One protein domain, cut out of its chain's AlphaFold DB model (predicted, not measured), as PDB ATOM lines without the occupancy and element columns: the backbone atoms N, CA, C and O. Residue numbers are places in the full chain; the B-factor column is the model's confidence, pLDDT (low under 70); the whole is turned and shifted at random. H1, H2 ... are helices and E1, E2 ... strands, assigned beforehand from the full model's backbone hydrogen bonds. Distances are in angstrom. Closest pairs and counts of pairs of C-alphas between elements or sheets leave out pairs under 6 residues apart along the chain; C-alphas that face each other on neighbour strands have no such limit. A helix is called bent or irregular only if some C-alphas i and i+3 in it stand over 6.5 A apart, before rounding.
ATOM      1  N   ALA A   2      25.004 114.144  37.022       82.06
ATOM      2  CA  ALA A   2      23.633 114.419  36.631       82.06
ATOM      3  C   ALA A   2      23.622 115.337  35.407       82.06
ATOM      4  O   ALA A   2      24.536 116.148  35.241       82.06
ATOM      5  N   GLU A   3      22.597 115.193  34.583       89.31
ATOM      6  CA  GLU A   3      22.256 116.130  33.521       89.31
ATOM      7  C   GLU A   3      21.034 116.912  33.978       89.31
ATOM      8  O   GLU A   3      20.120 116.345  34.581       89.31
ATOM      9  N   CYS A   4      21.027 118.220  33.744       92.56
ATOM     10  CA  CYS A   4      19.865 119.043  34.035       92.56
ATOM     11  C   CYS A   4      19.729 120.171  33.023       92.56
ATOM     12  O   CYS A   4      20.714 120.647  32.459       92.56
ATOM     13  N   GLY A   5      18.494 120.594  32.793       93.25
ATOM     14  CA  GLY A   5      18.200 121.644  31.836       93.25
ATOM     15  C   GLY A   5      16.736 122.037  31.861       93.25
ATOM     16  O   GLY A   5      15.886 121.346  32.427       93.25
ATOM     17  N   LEU A   6      16.439 123.175  31.244       95.06
ATOM     18  CA  LEU A   6      15.060 123.581  31.032       95.06
ATOM     19  C   LEU A   6      14.387 122.618  30.055       95.06
ATOM     20  O   LEU A   6      14.965 122.243  29.035       95.06
ATOM     21  N   ILE A   7      13.151 122.241  30.364       94.31
ATOM     22  CA  ILE A   7      12.344 121.410  29.475       94.31
ATOM     23  C   ILE A   7      12.066 122.201  28.194       94.31
ATOM     24  O   ILE A   7      11.572 123.331  28.242       94.31
ATOM     25  N   ALA A   8      12.364 121.590  27.047       94.25
ATOM     26  CA  ALA A   8      12.087 122.175  25.743       94.25
ATOM     27  C   ALA A   8      10.582 122.441  25.565       94.25
ATOM     28  O   ALA A   8       9.736 121.622  25.935       94.25
ATOM     29  N   SER A   9      10.234 123.579  24.958       94.75
ATOM     30  CA  SER A   9       8.837 123.999  24.788       94.75
ATOM     31  C   SER A   9       7.982 122.981  24.029       94.75
ATOM     32  O   SER A   9       6.803 122.841  24.342       94.75
ATOM     33  N   ASP A  10       8.560 122.248  23.078       95.38
ATOM     34  CA  ASP A  10       7.836 121.228  22.311       95.38
ATOM     35  C   ASP A  10       7.450 120.016  23.167       95.38
ATOM     36  O   ASP A  10       6.365 119.465  22.988       95.38
ATOM     37  N   ILE A  11       8.261 119.663  24.172       94.12
ATOM     38  CA  ILE A  11       7.921 118.616  25.147       94.12
ATOM     39  C   ILE A  11       6.759 119.074  26.036       94.12
ATOM     40  O   ILE A  11       5.817 118.314  26.261       94.12
ATOM     41  N   LEU A  12       6.772 120.332  26.494       94.56
ATOM     42  CA  LEU A  12       5.660 120.900  27.269       94.56
ATOM     43  C   LEU A  12       4.361 120.925  26.451       94.56
ATOM     44  O   LEU A  12       3.320 120.506  26.955       94.56
ATOM     45  N   ARG A  13       4.427 121.338  25.176       95.12
ATOM     46  CA  ARG A  13       3.276 121.295  24.257       95.12
ATOM     47  C   ARG A  13       2.767 119.871  24.054       95.12
ATOM     48  O   ARG A  13       1.558 119.667  24.092       95.12
ATOM     49  N   GLY A  14       3.668 118.903  23.877       95.12
ATOM     50  CA  GLY A  14       3.326 117.482  23.766       95.12
ATOM     51  C   GLY A  14       2.597 116.939  25.000       95.12
ATOM     52  O   GLY A  14       1.727 116.086  24.870       95.12
ATOM     53  N   ALA A  15       2.881 117.493  26.182       94.12
ATOM     54  CA  ALA A  15       2.176 117.201  27.431       94.12
ATOM     55  C   ALA A  15       0.901 118.050  27.653       94.12
ATOM     56  O   ALA A  15       0.290 117.974  28.718       94.12
ATOM     57  N   GLY A  16       0.494 118.879  26.683       95.62
ATOM     58  CA  GLY A  16      -0.681 119.754  26.784       95.62
ATOM     59  C   GLY A  16      -0.479 121.023  27.623       95.62
ATOM     60  O   GLY A  16      -1.455 121.683  27.982       95.62
ATOM     61  N   LEU A  17       0.765 121.387  27.946       95.12
ATOM     62  CA  LEU A  17       1.108 122.571  28.738       95.12
ATOM     63  C   LEU A  17       1.509 123.742  27.827       95.12
ATOM     64  O   LEU A  17       2.323 123.588  26.920       95.12
ATOM     65  N   ASP A  18       0.965 124.940  28.082       94.69
ATOM     66  CA  ASP A  18       1.357 126.167  27.368       94.69
ATOM     67  C   ASP A  18       2.737 126.658  27.853       94.69
ATOM     68  O   ASP A  18       2.837 127.104  29.003       94.69
ATOM     69  N   PRO A  19       3.784 126.668  27.001       94.06
ATOM     70  CA  PRO A  19       5.134 127.086  27.390       94.06
ATOM     71  C   PRO A  19       5.247 128.563  27.788       94.06
ATOM     72  O   PRO A  19       6.249 128.975  28.361       94.06
ATOM     73  N   ARG A  20       4.235 129.387  27.475       93.94
ATOM     74  CA  ARG A  20       4.174 130.791  27.925       93.94
ATOM     75  C   ARG A  20       3.693 130.931  29.368       93.94
ATOM     76  O   ARG A  20       3.865 131.988  29.965       93.94
ATOM     77  N   ARG A  21       3.056 129.891  29.906       95.62
ATOM     78  CA  ARG A  21       2.506 129.852  31.269       95.62
ATOM     79  C   ARG A  21       3.288 128.916  32.183       95.62
ATOM     80  O   ARG A  21       3.292 129.126  33.390       95.62
ATOM     81  N   TRP A  22       3.924 127.899  31.610       91.38
ATOM     82  CA  TRP A  22       4.618 126.845  32.333       91.38
ATOM     83  C   TRP A  22       6.050 126.704  31.825       91.38
ATOM     84  O   TRP A  22       6.287 126.626  30.623       91.38
ATOM     85  N   CYS A  23       6.991 126.609  32.756       92.31
ATOM     86  CA  CYS A  23       8.360 126.171  32.516       92.31
ATOM     87  C   CYS A  23       8.678 125.028  33.481       92.31
ATOM     88  O   CYS A  23       8.085 124.940  34.558       92.31
ATOM     89  N   GLY A  24       9.621 124.163  33.122       89.75
ATOM     90  CA  GLY A  24      10.035 123.065  33.985       89.75
ATOM     91  C   GLY A  24      11.526 122.801  33.889       89.75
ATOM     92  O   GLY A  24      12.170 123.162  32.904       89.75
ATOM     93  N   LEU A  25      12.055 122.172  34.931       93.62
ATOM     94  CA  LEU A  25      13.414 121.654  34.990       93.62
ATOM     95  C   LEU A  25      13.345 120.137  34.793       93.62
ATOM     96  O   LEU A  25      12.603 119.462  35.504       93.62
ATOM     97  N   ALA A  26      14.125 119.612  33.856       92.31
ATOM     98  CA  ALA A  26      14.424 118.190  33.780       92.31
ATOM     99  C   ALA A  26      15.776 117.934  34.448       92.31
ATOM    100  O   ALA A  26      16.720 118.704  34.262       92.31
ATOM    101  N   MET A  27      15.862 116.851  35.218       92.19
ATOM    102  CA  MET A  27      17.108 116.356  35.791       92.19
ATOM    103  C   MET A  27      17.127 114.830  35.732       92.19
ATOM    104  O   MET A  27      16.128 114.190  36.055       92.19
ATOM    105  N   GLY A  28      18.269 114.257  35.361       91.31
ATOM    106  CA  GLY A  28      18.535 112.823  35.424       91.31
ATOM    107  C   GLY A  28      19.871 112.559  36.110       91.31
ATOM    108  O   GLY A  28      20.840 113.276  35.870       91.31
ATOM    109  N   MET A  29      19.933 111.541  36.970       92.75
ATOM    110  CA  MET A  29      21.167 111.092  37.619       92.75
ATOM    111  C   MET A  29      21.366 109.597  37.376       92.75
ATOM    112  O   MET A  29      20.461 108.801  37.617       92.75
ATOM    113  N   GLY A  30      22.572 109.214  36.955       92.88
ATOM    114  CA  GLY A  30      22.963 107.809  36.857       92.88
ATOM    115  C   GLY A  30      23.267 107.237  38.241       92.88
ATOM    116  O   GLY A  30      24.335 107.511  38.791       92.88
ATOM    117  N   LEU A  31      22.339 106.457  38.801       93.06
ATOM    118  CA  LEU A  31      22.472 105.891  40.150       93.06
ATOM    119  C   LEU A  31      23.651 104.919  40.266       93.06
ATOM    120  O   LEU A  31      24.398 105.010  41.237       93.06
ATOM    121  N   ASP A  32      23.874 104.074  39.254       94.50
ATOM    122  CA  ASP A  32      25.021 103.158  39.199       94.50
ATOM    123  C   ASP A  32      26.338 103.936  39.329       94.50
ATOM    124  O   ASP A  32      27.155 103.662  40.205       94.50
ATOM    125  N   HIS A  33      26.507 104.989  38.523       93.31
ATOM    126  CA  HIS A  33      27.707 105.822  38.551       93.31
ATOM    127  C   HIS A  33      27.855 106.577  39.882       93.31
ATOM    128  O   HIS A  33      28.955 106.662  40.429       93.31
ATOM    129  N   ALA A  34      26.757 107.095  40.442       94.12
ATOM    130  CA  ALA A  34      26.780 107.759  41.743       94.12
ATOM    131  C   ALA A  34      27.213 106.808  42.868       94.12
ATOM    132  O   ALA A  34      28.055 107.173  43.692       94.12
ATOM    133  N   LEU A  35      26.691 105.579  42.875       95.06
ATOM    134  CA  LEU A  35      27.053 104.551  43.845       95.06
ATOM    135  C   LEU A  35      28.509 104.104  43.673       95.06
ATOM    136  O   LEU A  35      29.245 104.039  44.662       95.06
ATOM    137  N   MET A  36      28.940 103.860  42.432       96.00
ATOM    138  CA  MET A  36      30.316 103.473  42.121       96.00
ATOM    139  C   MET A  36      31.318 104.521  42.594       96.00
ATOM    140  O   MET A  36      32.281 104.167  43.269       96.00
ATOM    141  N   LEU A  37      31.063 105.808  42.340       95.19
ATOM    142  CA  LEU A  37      31.911 106.894  42.838       95.19
ATOM    143  C   LEU A  37      31.876 106.994  44.365       95.19
ATOM    144  O   LEU A  37      32.920 107.122  45.001       95.19
ATOM    145  N   ARG A  38      30.688 106.899  44.976       95.62
ATOM    146  CA  ARG A  38      30.521 107.037  46.430       95.62
ATOM    147  C   ARG A  38      31.222 105.932  47.218       95.62
ATOM    148  O   ARG A  38      31.690 106.196  48.330       95.62
ATOM    149  N   LYS A  39      31.245 104.711  46.684       97.00
ATOM    150  CA  LYS A  39      31.858 103.538  47.322       97.00
ATOM    151  C   LYS A  39      33.231 103.185  46.737       97.00
ATOM    152  O   LYS A  39      33.876 102.308  47.293       97.00
ATOM    153  N   ALA A  40      33.692 103.859  45.681       95.81
ATOM    154  CA  ALA A  40      34.883 103.492  44.905       95.81
ATOM    155  C   ALA A  40      34.830 102.043  44.371       95.81
ATOM    156  O   ALA A  40      35.802 101.293  44.452       95.81
ATOM    157  N   ILE A  41      33.667 101.637  43.853       94.88
ATOM    158  CA  ILE A  41      33.493 100.324  43.220       94.88
ATOM    159  C   ILE A  41      34.178 100.367  41.845       94.88
ATOM    160  O   ILE A  41      33.837 101.238  41.042       94.88
ATOM    161  N   PRO A  42      35.126  99.456  41.560       91.81
ATOM    162  CA  PRO A  42      35.954  99.530  40.356       91.81
ATOM    163  C   PRO A  42      35.237  99.050  39.091       91.81
ATOM    164  O   PRO A  42      35.666  99.374  37.992       91.81
ATOM    165  N   ASP A  43      34.160  98.278  39.242       91.69
ATOM    166  CA  ASP A  43      33.489  97.595  38.144       91.69
ATOM    167  C   ASP A  43      31.971  97.597  38.352       91.69
ATOM    168  O   ASP A  43      31.473  97.190  39.403       91.69
ATOM    169  N   ILE A  44      31.227  98.044  37.340       93.31
ATOM    170  CA  ILE A  44      29.764  98.121  37.370       93.31
ATOM    171  C   ILE A  44      29.098  96.738  37.460       93.31
ATOM    172  O   ILE A  44      27.990  96.624  37.989       93.31
ATOM    173  N   ARG A  45      29.767  95.673  36.996       91.69
ATOM    174  CA  ARG A  45      29.279  94.285  37.079       91.69
ATOM    175  C   ARG A  45      29.094  93.837  38.530       91.69
ATOM    176  O   ARG A  45      28.174  93.084  38.828       91.69
ATOM    177  N   LEU A  46      29.872  94.390  39.468       92.25
ATOM    178  CA  LEU A  46      29.708  94.122  40.904       92.25
ATOM    179  C   LEU A  46      28.339  94.567  41.440       92.25
ATOM    180  O   LEU A  46      27.850  93.978  42.396       92.25
ATOM    181  N   LEU A  47      27.689  95.558  40.819       93.25
ATOM    182  CA  LEU A  47      26.341  95.986  41.218       93.25
ATOM    183  C   LEU A  47      25.265  94.936  40.909       93.25
ATOM    184  O   LEU A  47      24.179  94.991  41.479       93.25
ATOM    185  N   ARG A  48      25.562  94.000  40.002       90.06
ATOM    186  CA  ARG A  48      24.667  92.925  39.550       90.06
ATOM    187  C   ARG A  48      25.137  91.541  40.014       90.06
ATOM    188  O   ARG A  48      24.519  90.545  39.669       90.06
ATOM    189  N   SER A  49      26.222  91.471  40.785       88.50
ATOM    190  CA  SER A  49      26.794  90.206  41.244       88.50
ATOM    191  C   SER A  49      25.888  89.511  42.262       88.50
ATOM    192  O   SER A  49      25.437  90.126  43.227       88.50
ATOM    193  N   GLU A  50      25.690  88.206  42.083       87.44
ATOM    194  CA  GLU A  50      24.957  87.351  43.025       87.44
ATOM    195  C   GLU A  50      25.828  86.851  44.195       87.44
ATOM    196  O   GLU A  50      25.331  86.160  45.085       87.44
ATOM    197  N   ASP A  51      27.125  87.192  44.233       88.56
ATOM    198  CA  ASP A  51      28.019  86.771  45.314       88.56
ATOM    199  C   ASP A  51      27.554  87.379  46.655       88.56
ATOM    200  O   ASP A  51      27.535  88.609  46.807       88.56
ATOM    201  N   PRO A  52      27.243  86.555  47.677       91.25
ATOM    202  CA  PRO A  52      26.775  87.038  48.975       91.25
ATOM    203  C   PRO A  52      27.719  88.049  49.643       91.25
ATOM    204  O   PRO A  52      27.267  88.930  50.379       91.25
ATOM    205  N   ARG A  53      29.031  87.957  49.386       91.19
ATOM    206  CA  ARG A  53      30.056  88.869  49.923       91.19
ATOM    207  C   ARG A  53      29.993  90.249  49.271       91.19
ATOM    208  O   ARG A  53      30.352  91.238  49.913       91.19
ATOM    209  N   VAL A  54      29.564  90.320  48.010       92.38
ATOM    210  CA  VAL A  54      29.315  91.575  47.288       92.38
ATOM    211  C   VAL A  54      27.981  92.159  47.750       92.38
ATOM    212  O   VAL A  54      27.937  93.312  48.181       92.38
ATOM    213  N   ALA A  55      26.923  91.341  47.758       92.88
ATOM    214  CA  ALA A  55      25.572  91.749  48.141       92.88
ATOM    215  C   ALA A  55      25.510  92.338  49.562       92.88
ATOM    216  O   ALA A  55      24.891  93.380  49.777       92.88
ATOM    217  N   ALA A  56      26.223  91.737  50.522       93.94
ATOM    218  CA  ALA A  56      26.296  92.240  51.894       93.94
ATOM    219  C   ALA A  56      26.852  93.676  51.991       93.94
ATOM    220  O   ALA A  56      26.471  94.423  52.889       93.94
ATOM    221  N   GLN A  57      27.719  94.088  51.058       95.06
ATOM    222  CA  GLN A  57      28.290  95.439  51.030       95.06
ATOM    223  C   GLN A  57      27.369  96.479  50.381       95.06
ATOM    224  O   GLN A  57      27.669  97.671  50.460       95.06
ATOM    225  N   MET A  58      26.264  96.068  49.752       94.69
ATOM    226  CA  MET A  58      25.305  96.976  49.104       94.69
ATOM    227  C   MET A  58      24.214  97.483  50.057       94.69
ATOM    228  O   MET A  58      23.384  98.298  49.667       94.69
ATOM    229  N   LEU A  59      24.229  97.037  51.317       94.81
ATOM    230  CA  LEU A  59      23.254  97.429  52.340       94.81
ATOM    231  C   LEU A  59      23.549  98.797  52.981       94.81
ATOM    232  O   LEU A  59      22.721  99.323  53.722       94.81
ATOM    233  N   ASP A  60      24.716  99.382  52.705       95.44
ATOM    234  CA  ASP A  60      25.118 100.696  53.203       95.44
ATOM    235  C   ASP A  60      26.004 101.463  52.200       95.44
ATOM    236  O   ASP A  60      26.322 100.995  51.104       95.44
ATOM    237  N   LEU A  61      26.439 102.669  52.580       96.19
ATOM    238  CA  LEU A  61      27.324 103.523  51.778       96.19
ATOM    239  C   LEU A  61      28.789 103.499  52.251       96.19
ATOM    240  O   LEU A  61      29.554 104.422  51.951       96.19
ATOM    241  N   SER A  62      29.203 102.488  53.015       97.06
ATOM    242  CA  SER A  62      30.611 102.324  53.389       97.06
ATOM    243  C   SER A  62      31.482 102.083  52.140       97.06
ATOM    244  O   SER A  62      30.980 101.558  51.143       97.06
ATOM    245  N   PRO A  63      32.761 102.503  52.127       96.94
ATOM    246  CA  PRO A  63      33.649 102.244  50.996       96.94
ATOM    247  C   PRO A  63      33.766 100.751  50.672       96.94
ATOM    248  O   PRO A  63      33.776  99.911  51.574       96.94
ATOM    249  N   TRP A  64      33.879 100.442  49.383       95.75
ATOM    250  CA  TRP A  64      34.012  99.091  48.857       95.75
ATOM    251  C   TRP A  64      35.245  98.377  49.420       95.75
ATOM    252  O   TRP A  64      36.346  98.934  49.461       95.75
ATOM    253  N   ARG A  65      35.063  97.116  49.820       94.12
ATOM    254  CA  ARG A  65      36.131  96.202  50.231       94.12
ATOM    255  C   ARG A  65      36.244  95.070  49.206       94.12
ATOM    256  O   ARG A  65      35.271  94.338  49.017       94.12
ATOM    257  N   PRO A  66      37.409  94.884  48.563       89.75
ATOM    258  CA  PRO A  66      37.600  93.807  47.597       89.75
ATOM    259  C   PRO A  66      37.346  92.423  48.212       89.75
ATOM    260  O   PRO A  66      37.898  92.101  49.263       89.75
ATOM    261  N   VAL A  67      36.530  91.598  47.547       83.50
ATOM    262  CA  VAL A  67      36.186  90.232  47.997       83.50
ATOM    263  C   VAL A  67      37.018  89.139  47.312       83.50
ATOM    264  O   VAL A  67      37.205  88.069  47.886       83.50
ATOM    265  N   SER A  68      37.529  89.424  46.111       68.00
ATOM    266  CA  SER A  68      38.611  88.773  45.349       68.00
ATOM    267  C   SER A  68      38.487  89.285  43.907       68.00
ATOM    268  O   SER A  68      37.371  89.373  43.411       68.00
TER     269      SER A  68
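This is residues 2 to 68 of the 176 residues of the protein "Phenylalanyl-tRNA synthetase alpha chain" of Renibacterium salmoninarum (strain ATCC 33209 / DSM 20767 / JCM 11484 / NBRC 15589 / NCIMB 2235) (UniProt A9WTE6). This is a long, thin rod: a narrow ribbon of two antiparallel strands, E1 and E2, runs between H1 with its loop at one end and a loose group of three short helices, H2, H3 and H4, at the other. H2 follows E2 after a tight link of one residue, and after H4 residues 60 to 68 form a final stretch with no named element. The printed part has 67 residues with four named helices and two named strands, in the order E1, H1, E2, H2, H3, H4; the class is mixed, helices and strands. The whole is extended, with a radius of gyration of the C-alphas of 19.1 A and spans of 56 by 19 by 17 A.

Begin with E1, residues 2 to 6, and look across to its antiparallel neighbour E2, residues 25 to 29; their directions differ by 169 degrees. C-alphas 4 and 27 face each other at 4.2 A, and N 3 and O 28, 2.9 A, and N 26 and O 5, 2.9 A, are within hydrogen-bond range. Between these strands in the chain comes H1, residues 9 to 14, which touches no helix. After E2 a tight link of one residue leads to H2, residues 31 to 39, which is apart from E1 and from H1. H2 only just touches H3, residues 44 to 48, with 3 pairs of C-alphas within 8 A; the closest are those of Asp 32 and Ile 44, 7.2 A. H3 and H4, residues 52 to 59, are close but not clearly touching, the closest C-alphas being those of Leu 46 and Val 54, 6.9 A. H2 and H4 are apart. In H1 and H2 every O i to N i+4 pair is within hydrogen-bond range; H3 has 0 of 1, with 2 of 2 O i to N i+3 pairs, and H4 has 1 of 4, with 2 of 5.

Find C-alpha 2 at (23.633, 114.419, 36.631); from there E1 runs 13.7 A to C-alpha 6. H1 covers 8.6 A from Ser 9 to Gly 14, and E2 covers 13.4 A from Leu 25 to Met 29. Find C-alpha 31 at (22.472, 105.891, 40.150), where H2 begins its 12.0 A to Lys 39. H3 measures 7.6 A, and H4 runs 11.5 A to C-alpha 59 at (23.254, 97.429, 52.340). H4 is neither bent nor irregular, but only just: C-alphas 56 and 59 are 6.0 A apart.

The two C-alphas farthest apart are those of Arg 20 and Ser 68, 57.1 A. The printed part has no cut, and no link between named elements is long; H1 to E2, 10 residues, is short but not tight. The mean pLDDT of the printed part is 92.8, and residue 68 is the one printed residue under 70.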